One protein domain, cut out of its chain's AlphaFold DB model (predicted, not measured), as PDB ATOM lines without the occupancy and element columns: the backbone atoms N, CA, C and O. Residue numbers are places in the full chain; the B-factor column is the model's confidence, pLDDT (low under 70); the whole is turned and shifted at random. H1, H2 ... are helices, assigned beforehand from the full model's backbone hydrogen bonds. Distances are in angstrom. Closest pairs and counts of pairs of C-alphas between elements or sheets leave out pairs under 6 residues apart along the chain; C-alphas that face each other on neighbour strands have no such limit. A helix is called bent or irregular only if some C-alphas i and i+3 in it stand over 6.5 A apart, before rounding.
ATOM      1  N   HIS A  12     159.957 202.048 177.329       65.94
ATOM      2  CA  HIS A  12     161.395 201.771 177.369       65.94
ATOM      3  C   HIS A  12     162.266 202.843 176.685       65.94
ATOM      4  O   HIS A  12     163.448 202.938 176.990       65.94
ATOM      5  N   TYR A  13     161.706 203.664 175.786       70.88
ATOM      6  CA  TYR A  13     162.431 204.797 175.191       70.88
ATOM      7  C   TYR A  13     162.383 206.063 176.059       70.88
ATOM      8  O   TYR A  13     162.982 207.073 175.690       70.88
ATOM      9  N   LEU A  14     161.657 206.045 177.183       75.25
ATOM     10  CA  LEU A  14     161.607 207.181 178.098       75.25
ATOM     11  C   LEU A  14     162.843 207.215 179.013       75.25
ATOM     12  O   LEU A  14     163.363 206.161 179.385       75.25
ATOM     13  N   PRO A  15     163.269 208.419 179.441       77.62
ATOM     14  CA  PRO A  15     164.252 208.584 180.504       77.62
ATOM     15  C   PRO A  15     163.876 207.777 181.761       77.62
ATOM     16  O   PRO A  15     162.682 207.665 182.068       77.62
ATOM     17  N   PRO A  16     164.855 207.244 182.516       77.06
ATOM     18  CA  PRO A  16     164.600 206.382 183.672       77.06
ATOM     19  C   PRO A  16     163.688 207.019 184.726       77.06
ATOM     20  O   PRO A  16     162.871 206.323 185.333       77.06
ATOM     21  N   GLU A  17     163.789 208.338 184.925       79.25
ATOM     22  CA  GLU A  17     162.985 209.073 185.905       79.25
ATOM     23  C   GLU A  17     161.509 209.105 185.497       79.25
ATOM     24  O   GLU A  17     160.615 208.860 186.310       79.25
ATOM     25  N   LEU A  18     161.247 209.350 184.210       77.38
ATOM     26  CA  LEU A  18     159.895 209.334 183.664       77.38
ATOM     27  C   LEU A  18     159.345 207.910 183.651       77.38
ATOM     28  O   LEU A  18     158.213 207.690 184.073       77.38
ATOM     29  N   TYR A  19     160.150 206.924 183.258       76.12
ATOM     30  CA  TYR A  19     159.739 205.523 183.281       76.12
ATOM     31  C   TYR A  19     159.290 205.075 184.683       76.12
ATOM     32  O   TYR A  19     158.253 204.424 184.821       76.12
ATOM     33  N   ALA A  20     160.001 205.494 185.734       77.88
ATOM     34  CA  ALA A  20     159.616 205.216 187.117       77.88
ATOM     35  C   ALA A  20     158.268 205.851 187.501       77.88
ATOM     36  O   ALA A  20     157.459 205.194 188.152       77.88
ATOM     37  N   ALA A  21     157.988 207.084 187.064       78.88
ATOM     38  CA  ALA A  21     156.692 207.728 187.292       78.88
ATOM     39  C   ALA A  21     155.553 207.004 186.551       78.88
ATOM     40  O   ALA A  21     154.482 206.771 187.110       78.88
ATOM     41  N   PHE A  22     155.797 206.580 185.310       77.38
ATOM     42  CA  PHE A  22     154.815 205.876 184.485       77.38
ATOM     43  C   PHE A  22     154.487 204.462 184.993       77.38
ATOM     44  O   PHE A  22     153.367 203.990 184.786       77.38
ATOM     45  N   LYS A  23     155.400 203.807 185.724       78.44
ATOM     46  CA  LYS A  23     155.151 202.501 186.361       78.44
ATOM     47  C   LYS A  23     154.047 202.497 187.415       78.44
ATOM     48  O   LYS A  23     153.514 201.426 187.695       78.44
ATOM     49  N   TRP A  24     153.690 203.652 187.976       81.19
ATOM     50  CA  TRP A  24     152.562 203.780 188.907       81.19
ATOM     51  C   TRP A  24     151.201 203.665 188.215       81.19
ATOM     52  O   TRP A  24     150.173 203.620 188.883       81.19
ATOM     53  N   ASN A  25     151.162 203.629 186.881       84.06
ATOM     54  CA  ASN A  25     149.935 203.372 186.150       84.06
ATOM     55  C   ASN A  25     149.736 201.851 185.968       84.06
ATOM     56  O   ASN A  25     150.467 201.233 185.186       84.06
ATOM     57  N   PRO A  26     148.728 201.230 186.608       83.56
ATOM     58  CA  PRO A  26     148.486 199.791 186.490       83.56
ATOM     59  C   PRO A  26     148.144 199.373 185.055       83.56
ATOM     60  O   PRO A  26     148.517 198.282 184.631       83.56
ATOM     61  N   ALA A  27     147.511 200.249 184.265       83.56
ATOM     62  CA  ALA A  27     147.219 199.960 182.862       83.56
ATOM     63  C   ALA A  27     148.503 199.793 182.032       83.56
ATOM     64  O   ALA A  27     148.561 198.925 181.163       83.56
ATOM     65  N   LEU A  28     149.540 200.585 182.323       83.44
ATOM     66  CA  LEU A  28     150.833 200.484 181.649       83.44
ATOM     67  C   LEU A  28     151.530 199.169 181.998       83.44
ATOM     68  O   LEU A  28     151.994 198.478 181.096       83.44
ATOM     69  N   GLN A  29     151.532 198.777 183.275       85.44
ATOM     70  CA  GLN A  29     152.120 197.502 183.691       85.44
ATOM     71  C   GLN A  29     151.420 196.289 183.059       85.44
ATOM     72  O   GLN A  29     152.090 195.341 182.657       85.44
ATOM     73  N   ILE A  30     150.091 196.328 182.906       86.44
ATOM     74  CA  ILE A  30     149.331 195.270 182.220       86.44
ATOM     75  C   ILE A  30     149.721 195.187 180.737       86.44
ATOM     76  O   ILE A  30     149.936 194.096 180.213       86.44
ATOM     77  N   ILE A  31     149.852 196.323 180.050       85.00
ATOM     78  CA  ILE A  31     150.252 196.354 178.634       85.00
ATOM     79  C   ILE A  31     151.686 195.855 178.455       85.00
ATOM     80  O   ILE A  31     151.966 195.101 177.523       85.00
ATOM     81  N   GLU A  32     152.594 196.249 179.346       84.00
ATOM     82  CA  GLU A  32     153.969 195.753 179.362       84.00
ATOM     83  C   GLU A  32     154.027 194.244 179.605       84.00
ATOM     84  O   GLU A  32     154.778 193.552 178.921       84.00
ATOM     85  N   TRP A  33     153.187 193.718 180.500       86.81
ATOM     86  CA  TRP A  33     153.072 192.281 180.735       86.81
ATOM     87  C   TRP A  33     152.609 191.537 179.479       86.81
ATOM     88  O   TRP A  33     153.241 190.564 179.066       86.81
ATOM     89  N   VAL A  34     151.566 192.031 178.810       86.31
ATOM     90  CA  VAL A  34     151.097 191.453 177.542       86.31
ATOM     91  C   VAL A  34     152.205 191.505 176.485       86.31
ATOM     92  O   VAL A  34     152.448 190.519 175.793       86.31
ATOM     93  N   ARG A  35     152.935 192.623 176.386       84.19
ATOM     94  CA  ARG A  35     154.024 192.796 175.414       84.19
ATOM     95  C   ARG A  35     155.204 191.859 175.684       84.19
ATOM     96  O   ARG A  35     155.761 191.340 174.722       84.19
ATOM     97  N   LEU A  36     155.550 191.600 176.947       84.81
ATOM     98  CA  LEU A  36     156.569 190.611 177.322       84.81
ATOM     99  C   LEU A  36     156.199 189.193 176.868       84.81
ATOM    100  O   LEU A  36     157.088 188.425 176.513       84.81
ATOM    101  N   GLY A  37     154.904 188.862 176.819       84.00
ATOM    102  CA  GLY A  37     154.430 187.591 176.264       84.00
ATOM    103  C   GLY A  37     154.737 187.422 174.770       84.00
ATOM    104  O   GLY A  37     155.038 186.315 174.333       84.00
ATOM    105  N   TYR A  38     154.712 188.511 173.993       83.00
ATOM    106  CA  TYR A  38     155.058 188.499 172.564       83.00
ATOM    107  C   TYR A  38     156.557 188.697 172.304       83.00
ATOM    108  O   TYR A  38     157.106 188.123 171.366       83.00
ATOM    109  N   TYR A  39     157.223 189.511 173.126       82.69
ATOM    110  CA  TYR A  39     158.621 189.906 172.967       82.69
ATOM    111  C   TYR A  39     159.382 189.736 174.294       82.69
ATOM    112  O   TYR A  39     159.620 190.714 175.007       82.69
ATOM    113  N   PRO A  40     159.802 188.506 174.635       77.69
ATOM    114  CA  PRO A  40     160.445 188.211 175.917       77.69
ATOM    115  C   PRO A  40     161.854 188.812 176.062       77.69
ATOM    116  O   PRO A  40     162.377 188.886 177.169       77.69
ATOM    117  N   SER A  41     162.474 189.264 174.966       77.19
ATOM    118  CA  SER A  41     163.772 189.955 174.975       77.19
ATOM    119  C   SER A  41     163.684 191.445 175.331       77.19
ATOM    120  O   SER A  41     164.711 192.122 175.398       77.19
ATOM    121  N   LEU A  42     162.483 191.979 175.570       73.38
ATOM    122  CA  LEU A  42     162.317 193.334 176.091       73.38
ATOM    123  C   LEU A  42     162.835 193.393 177.534       73.38
ATOM    124  O   LEU A  42     162.320 192.707 178.410       73.38
ATOM    125  N   GLY A  43     163.804 194.273 177.808       68.94
ATOM    126  CA  GLY A  43     164.346 194.540 179.153       68.94
ATOM    127  C   GLY A  43     163.376 195.263 180.103       68.94
ATOM    128  O   GLY A  43     163.792 196.067 180.935       68.94
ATOM    129  N   VAL A  44     162.076 195.027 179.943       75.94
ATOM    130  CA  VAL A  44     160.989 195.658 180.685       75.94
ATOM    131  C   VAL A  44     160.747 194.875 181.976       75.94
ATOM    132  O   VAL A  44     160.678 193.649 181.970       75.94
ATOM    133  N   LYS A  45     160.628 195.582 183.105       78.00
ATOM    134  CA  LYS A  45     160.421 194.974 184.430       78.00
ATOM    135  C   LYS A  45     159.016 195.279 184.934       78.00
ATOM    136  O   LYS A  45     158.785 196.392 185.415       78.00
ATOM    137  N   VAL A  46     158.127 194.294 184.852       83.12
ATOM    138  CA  VAL A  46     156.751 194.364 185.365       83.12
ATOM    139  C   VAL A  46     156.712 193.949 186.834       83.12
ATOM    140  O   VAL A  46     157.370 192.985 187.222       83.12
ATOM    141  N   ASP A  47     155.930 194.666 187.641       86.75
ATOM    142  CA  ASP A  47     155.639 194.290 189.023       86.75
ATOM    143  C   ASP A  47     154.285 193.564 189.091       86.75
ATOM    144  O   ASP A  47     153.209 194.161 189.161       86.75
ATOM    145  N   TYR A  48     154.340 192.234 189.060       85.00
ATOM    146  CA  TYR A  48     153.140 191.395 189.086       85.00
ATOM    147  C   TYR A  48     152.333 191.551 190.380       85.00
ATOM    148  O   TYR A  48     151.105 191.460 190.348       85.00
ATOM    149  N   ALA A  49     152.995 191.801 191.515       90.19
ATOM    150  CA  ALA A  49     152.317 191.951 192.797       90.19
ATOM    151  C   ALA A  49     151.491 193.240 192.818       90.19
ATOM    152  O   ALA A  49     150.328 193.218 193.221       90.19
ATOM    153  N   TYR A  50     152.059 194.336 192.310       87.75
ATOM    154  CA  TYR A  50     151.350 195.604 192.166       87.75
ATOM    155  C   TYR A  50     150.095 195.466 191.291       87.75
ATOM    156  O   TYR A  50     149.010 195.888 191.697       87.75
ATOM    157  N   VAL A  51     150.212 194.821 190.123       89.12
ATOM    158  CA  VAL A  51     149.079 194.615 189.203       89.12
ATOM    159  C   VAL A  51     147.972 193.782 189.852       89.12
ATOM    160  O   VAL A  51     146.801 194.160 189.795       89.12
ATOM    161  N   MET A  52     148.329 192.671 190.501       90.94
ATOM    162  CA  MET A  52     147.358 191.782 191.146       90.94
ATOM    163  C   MET A  52     146.654 192.456 192.328       90.94
ATOM    164  O   MET A  52     145.433 192.348 192.457       90.94
ATOM    165  N   LEU A  53     147.394 193.194 193.162       92.62
ATOM    166  CA  LEU A  53     146.821 193.953 194.274       92.62
ATOM    167  C   LEU A  53     145.883 195.050 193.777       92.62
ATOM    168  O   LEU A  53     144.796 195.208 194.330       92.62
ATOM    169  N   PHE A  54     146.258 195.772 192.720       91.62
ATOM    170  CA  PHE A  54     145.403 196.802 192.138       91.62
ATOM    171  C   PHE A  54     144.108 196.210 191.565       91.62
ATOM    172  O   PHE A  54     143.029 196.755 191.793       91.62
ATOM    173  N   ALA A  55     144.192 195.074 190.866       91.31
ATOM    174  CA  ALA A  55     143.024 194.385 190.323       91.31
ATOM    175  C   ALA A  55     142.069 193.920 191.433       91.31
ATOM    176  O   ALA A  55     140.866 194.179 191.364       91.31
ATOM    177  N   LEU A  56     142.606 193.290 192.484       94.38
ATOM    178  CA  LEU A  56     141.814 192.835 193.625       94.38
ATOM    179  C   LEU A  56     141.194 194.016 194.378       94.38
ATOM    180  O   LEU A  56     140.001 193.995 194.668       94.38
ATOM    181  N   PHE A  57     141.969 195.077 194.618       94.75
ATOM    182  CA  PHE A  57     141.482 196.299 195.247       94.75
ATOM    183  C   PHE A  57     140.350 196.936 194.439       94.75
ATOM    184  O   PHE A  57     139.301 197.237 195.000       94.75
ATOM    185  N   SER A  58     140.513 197.086 193.121       93.25
ATOM    186  CA  SER A  58     139.475 197.638 192.245       93.25
ATOM    187  C   SER A  58     138.204 196.788 192.253       93.25
ATOM    188  O   SER A  58     137.104 197.339 192.261       93.25
ATOM    189  N   LEU A  59     138.337 195.457 192.262       93.62
ATOM    190  CA  LEU A  59     137.202 194.538 192.318       93.62
ATOM    191  C   LEU A  59     136.463 194.651 193.656       93.62
ATOM    192  O   LEU A  59     135.250 194.853 193.681       93.62
ATOM    193  N   THR A  60     137.187 194.558 194.773       94.69
ATOM    194  CA  THR A  60     136.605 194.678 196.115       94.69
ATOM    195  C   THR A  60     135.976 196.052 196.316       94.69
ATOM    196  O   THR A  60     134.867 196.143 196.833       94.69
ATOM    197  N   PHE A  61     136.631 197.122 195.865       94.50
ATOM    198  CA  PHE A  61     136.109 198.480 195.966       94.50
ATOM    199  C   PHE A  61     134.839 198.672 195.128       94.50
ATOM    200  O   PHE A  61     133.876 199.261 195.615       94.50
ATOM    201  N   GLY A  62     134.788 198.113 193.915       91.50
ATOM    202  CA  GLY A  62     133.583 198.105 193.084       91.50
ATOM    203  C   GLY A  62     132.405 197.393 193.757       91.50
ATOM    204  O   GLY A  62     131.314 197.954 193.831       91.50
ATOM    205  N   LEU A  63     132.641 196.208 194.330       92.94
ATOM    206  CA  LEU A  63     131.622 195.446 195.066       92.94
ATOM    207  C   LEU A  63     131.148 196.171 196.337       92.94
ATOM    208  O   LEU A  63     129.961 196.157 196.668       92.94
ATOM    209  N   LEU A  64     132.058 196.828 197.061       92.62
ATOM    210  CA  LEU A  64     131.704 197.643 198.224       92.62
ATOM    211  C   LEU A  64     130.855 198.850 197.812       92.62
ATOM    212  O   LEU A  64     129.837 199.117 198.446       92.62
ATOM    213  N   LEU A  65     131.226 199.551 196.740       90.69
ATOM    214  CA  LEU A  65     130.438 200.666 196.213       90.69
ATOM    215  C   LEU A  65     129.033 200.228 195.791       90.69
ATOM    216  O   LEU A  65     128.062 200.905 196.124       90.69
ATOM    217  N   GLU A  66     128.902 199.088 195.116       89.12
ATOM    218  CA  GLU A  66     127.597 198.522 194.768       89.12
ATOM    219  C   GLU A  66     126.749 198.283 196.030       89.12
ATOM    220  O   GLU A  66     125.605 198.736 196.131       89.12
ATOM    221  N   ARG A  67     127.336 197.630 197.037       83.50
ATOM    222  CA  ARG A  67     126.634 197.264 198.267       83.50
ATOM    223  C   ARG A  67     126.232 198.468 199.117       83.50
ATOM    224  O   ARG A  67     125.137 198.458 199.674       83.50
ATOM    225  N   PHE A  68     127.108 199.461 199.258       86.38
ATOM    226  CA  PHE A  68     126.903 200.581 200.180       86.38
ATOM    227  C   PHE A  68     126.284 201.812 199.519       86.38
ATOM    228  O   PHE A  68     125.503 202.496 200.165       86.38
ATOM    229  N   VAL A  69     126.591 202.102 198.253       84.00
ATOM    230  CA  VAL A  69     126.142 203.340 197.594       84.00
ATOM    231  C   VAL A  69     124.928 203.101 196.710       84.00
ATOM    232  O   VAL A  69     123.977 203.879 196.760       84.00
ATOM    233  N   VAL A  70     124.935 202.035 195.905       75.25
ATOM    234  CA  VAL A  70     123.848 201.770 194.949       75.25
ATOM    235  C   VAL A  70     122.642 201.176 195.669       75.25
ATOM    236  O   VAL A  70     121.532 201.681 195.536       75.25
ATOM    237  N   ARG A  71     122.861 200.161 196.511       64.88
ATOM    238  CA  ARG A  71     121.780 199.455 197.219       64.88
ATOM    239  C   ARG A  71     121.126 200.253 198.356       64.88
ATOM    240  O   ARG A  71     120.083 199.836 198.835       64.88
TER     241      ARG A  71
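This is residues 12 to 71 of the 74 residues of an uncharacterized protein of Methylobacterium oxalidis (UniProt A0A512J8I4). A small head of helix and loop has one long helical arm, H3, whose residues 56 to 70 stick out of it, followed by Arg 71. In the head, H2 and H3 meet near their first residues and spread from there as a wide, open V, the loop of residues 39 to 47 folds back from the end of H2 to the start of H3, and short H1 sits to one side, with residues 15 to 21 standing free. The printed part has 60 residues with three named helices, H1, H2 and H3 in that order, and no named strand; the class is all helix. The whole is loose, with a radius of gyration of the C-alphas of 15.1 A, and elongated, spanning 48 by 25 by 15 A.

Start at His 12 and go to H1, residues 16 to 22, and then to H2, residues 26 to 38. These two are close but not clearly touching; their closest C-alphas, those of Phe 22 and Leu 28, are 7.3 A apart. They run opposite ways at a steep tilt of 68 degrees, only just short of about perpendicular. Next look at H3, residues 48 to 70, which touches H2. Here H2 touches H3 with its residues 26 to 30 alone, and H3 touches H2 with its residues 50 to 54 alone; the closest C-alphas of the two, those of Pro 26 and Val 51, are 5.9 A apart. H2 and H3 run opposite ways at a steep tilt of 45 degrees. H1 and H3 are apart. In the backbones of H1 and H3 each O i to N i+4 pair is within hydrogen-bond range; in H2 it is 8 of 9.

Find C-alpha 16 at (164.600, 206.382, 183.672), where H1 begins; it runs 9.8 A to C-alpha 22. H2 begins at C-alpha 26, at (148.486, 199.791, 186.490), and runs 19.1 A to C-alpha 38. H3, the longest helix with 23 residues, runs 31.6 A from C-alpha 48 to C-alpha 70 at (123.848, 201.770, 194.949). It is neither bent nor irregular, but only just: C-alphas 67 and 70 are 6.3 A apart.

The two C-alphas farthest apart are those of Ser 41 and Arg 71, at 48.5 A. Take away residues 15 to 21 and 56 to 71, which stand free, and the remaining 37 residues span 26 by 21 by 12 A. The printed part has no cut. The link from H1 to H2 is tight, that from H2 to H3 is short, with 9 residues, and there is no long link. The mean pLDDT of the printed part is 83.6; look for values under 70 at residues 12, 43 and 71.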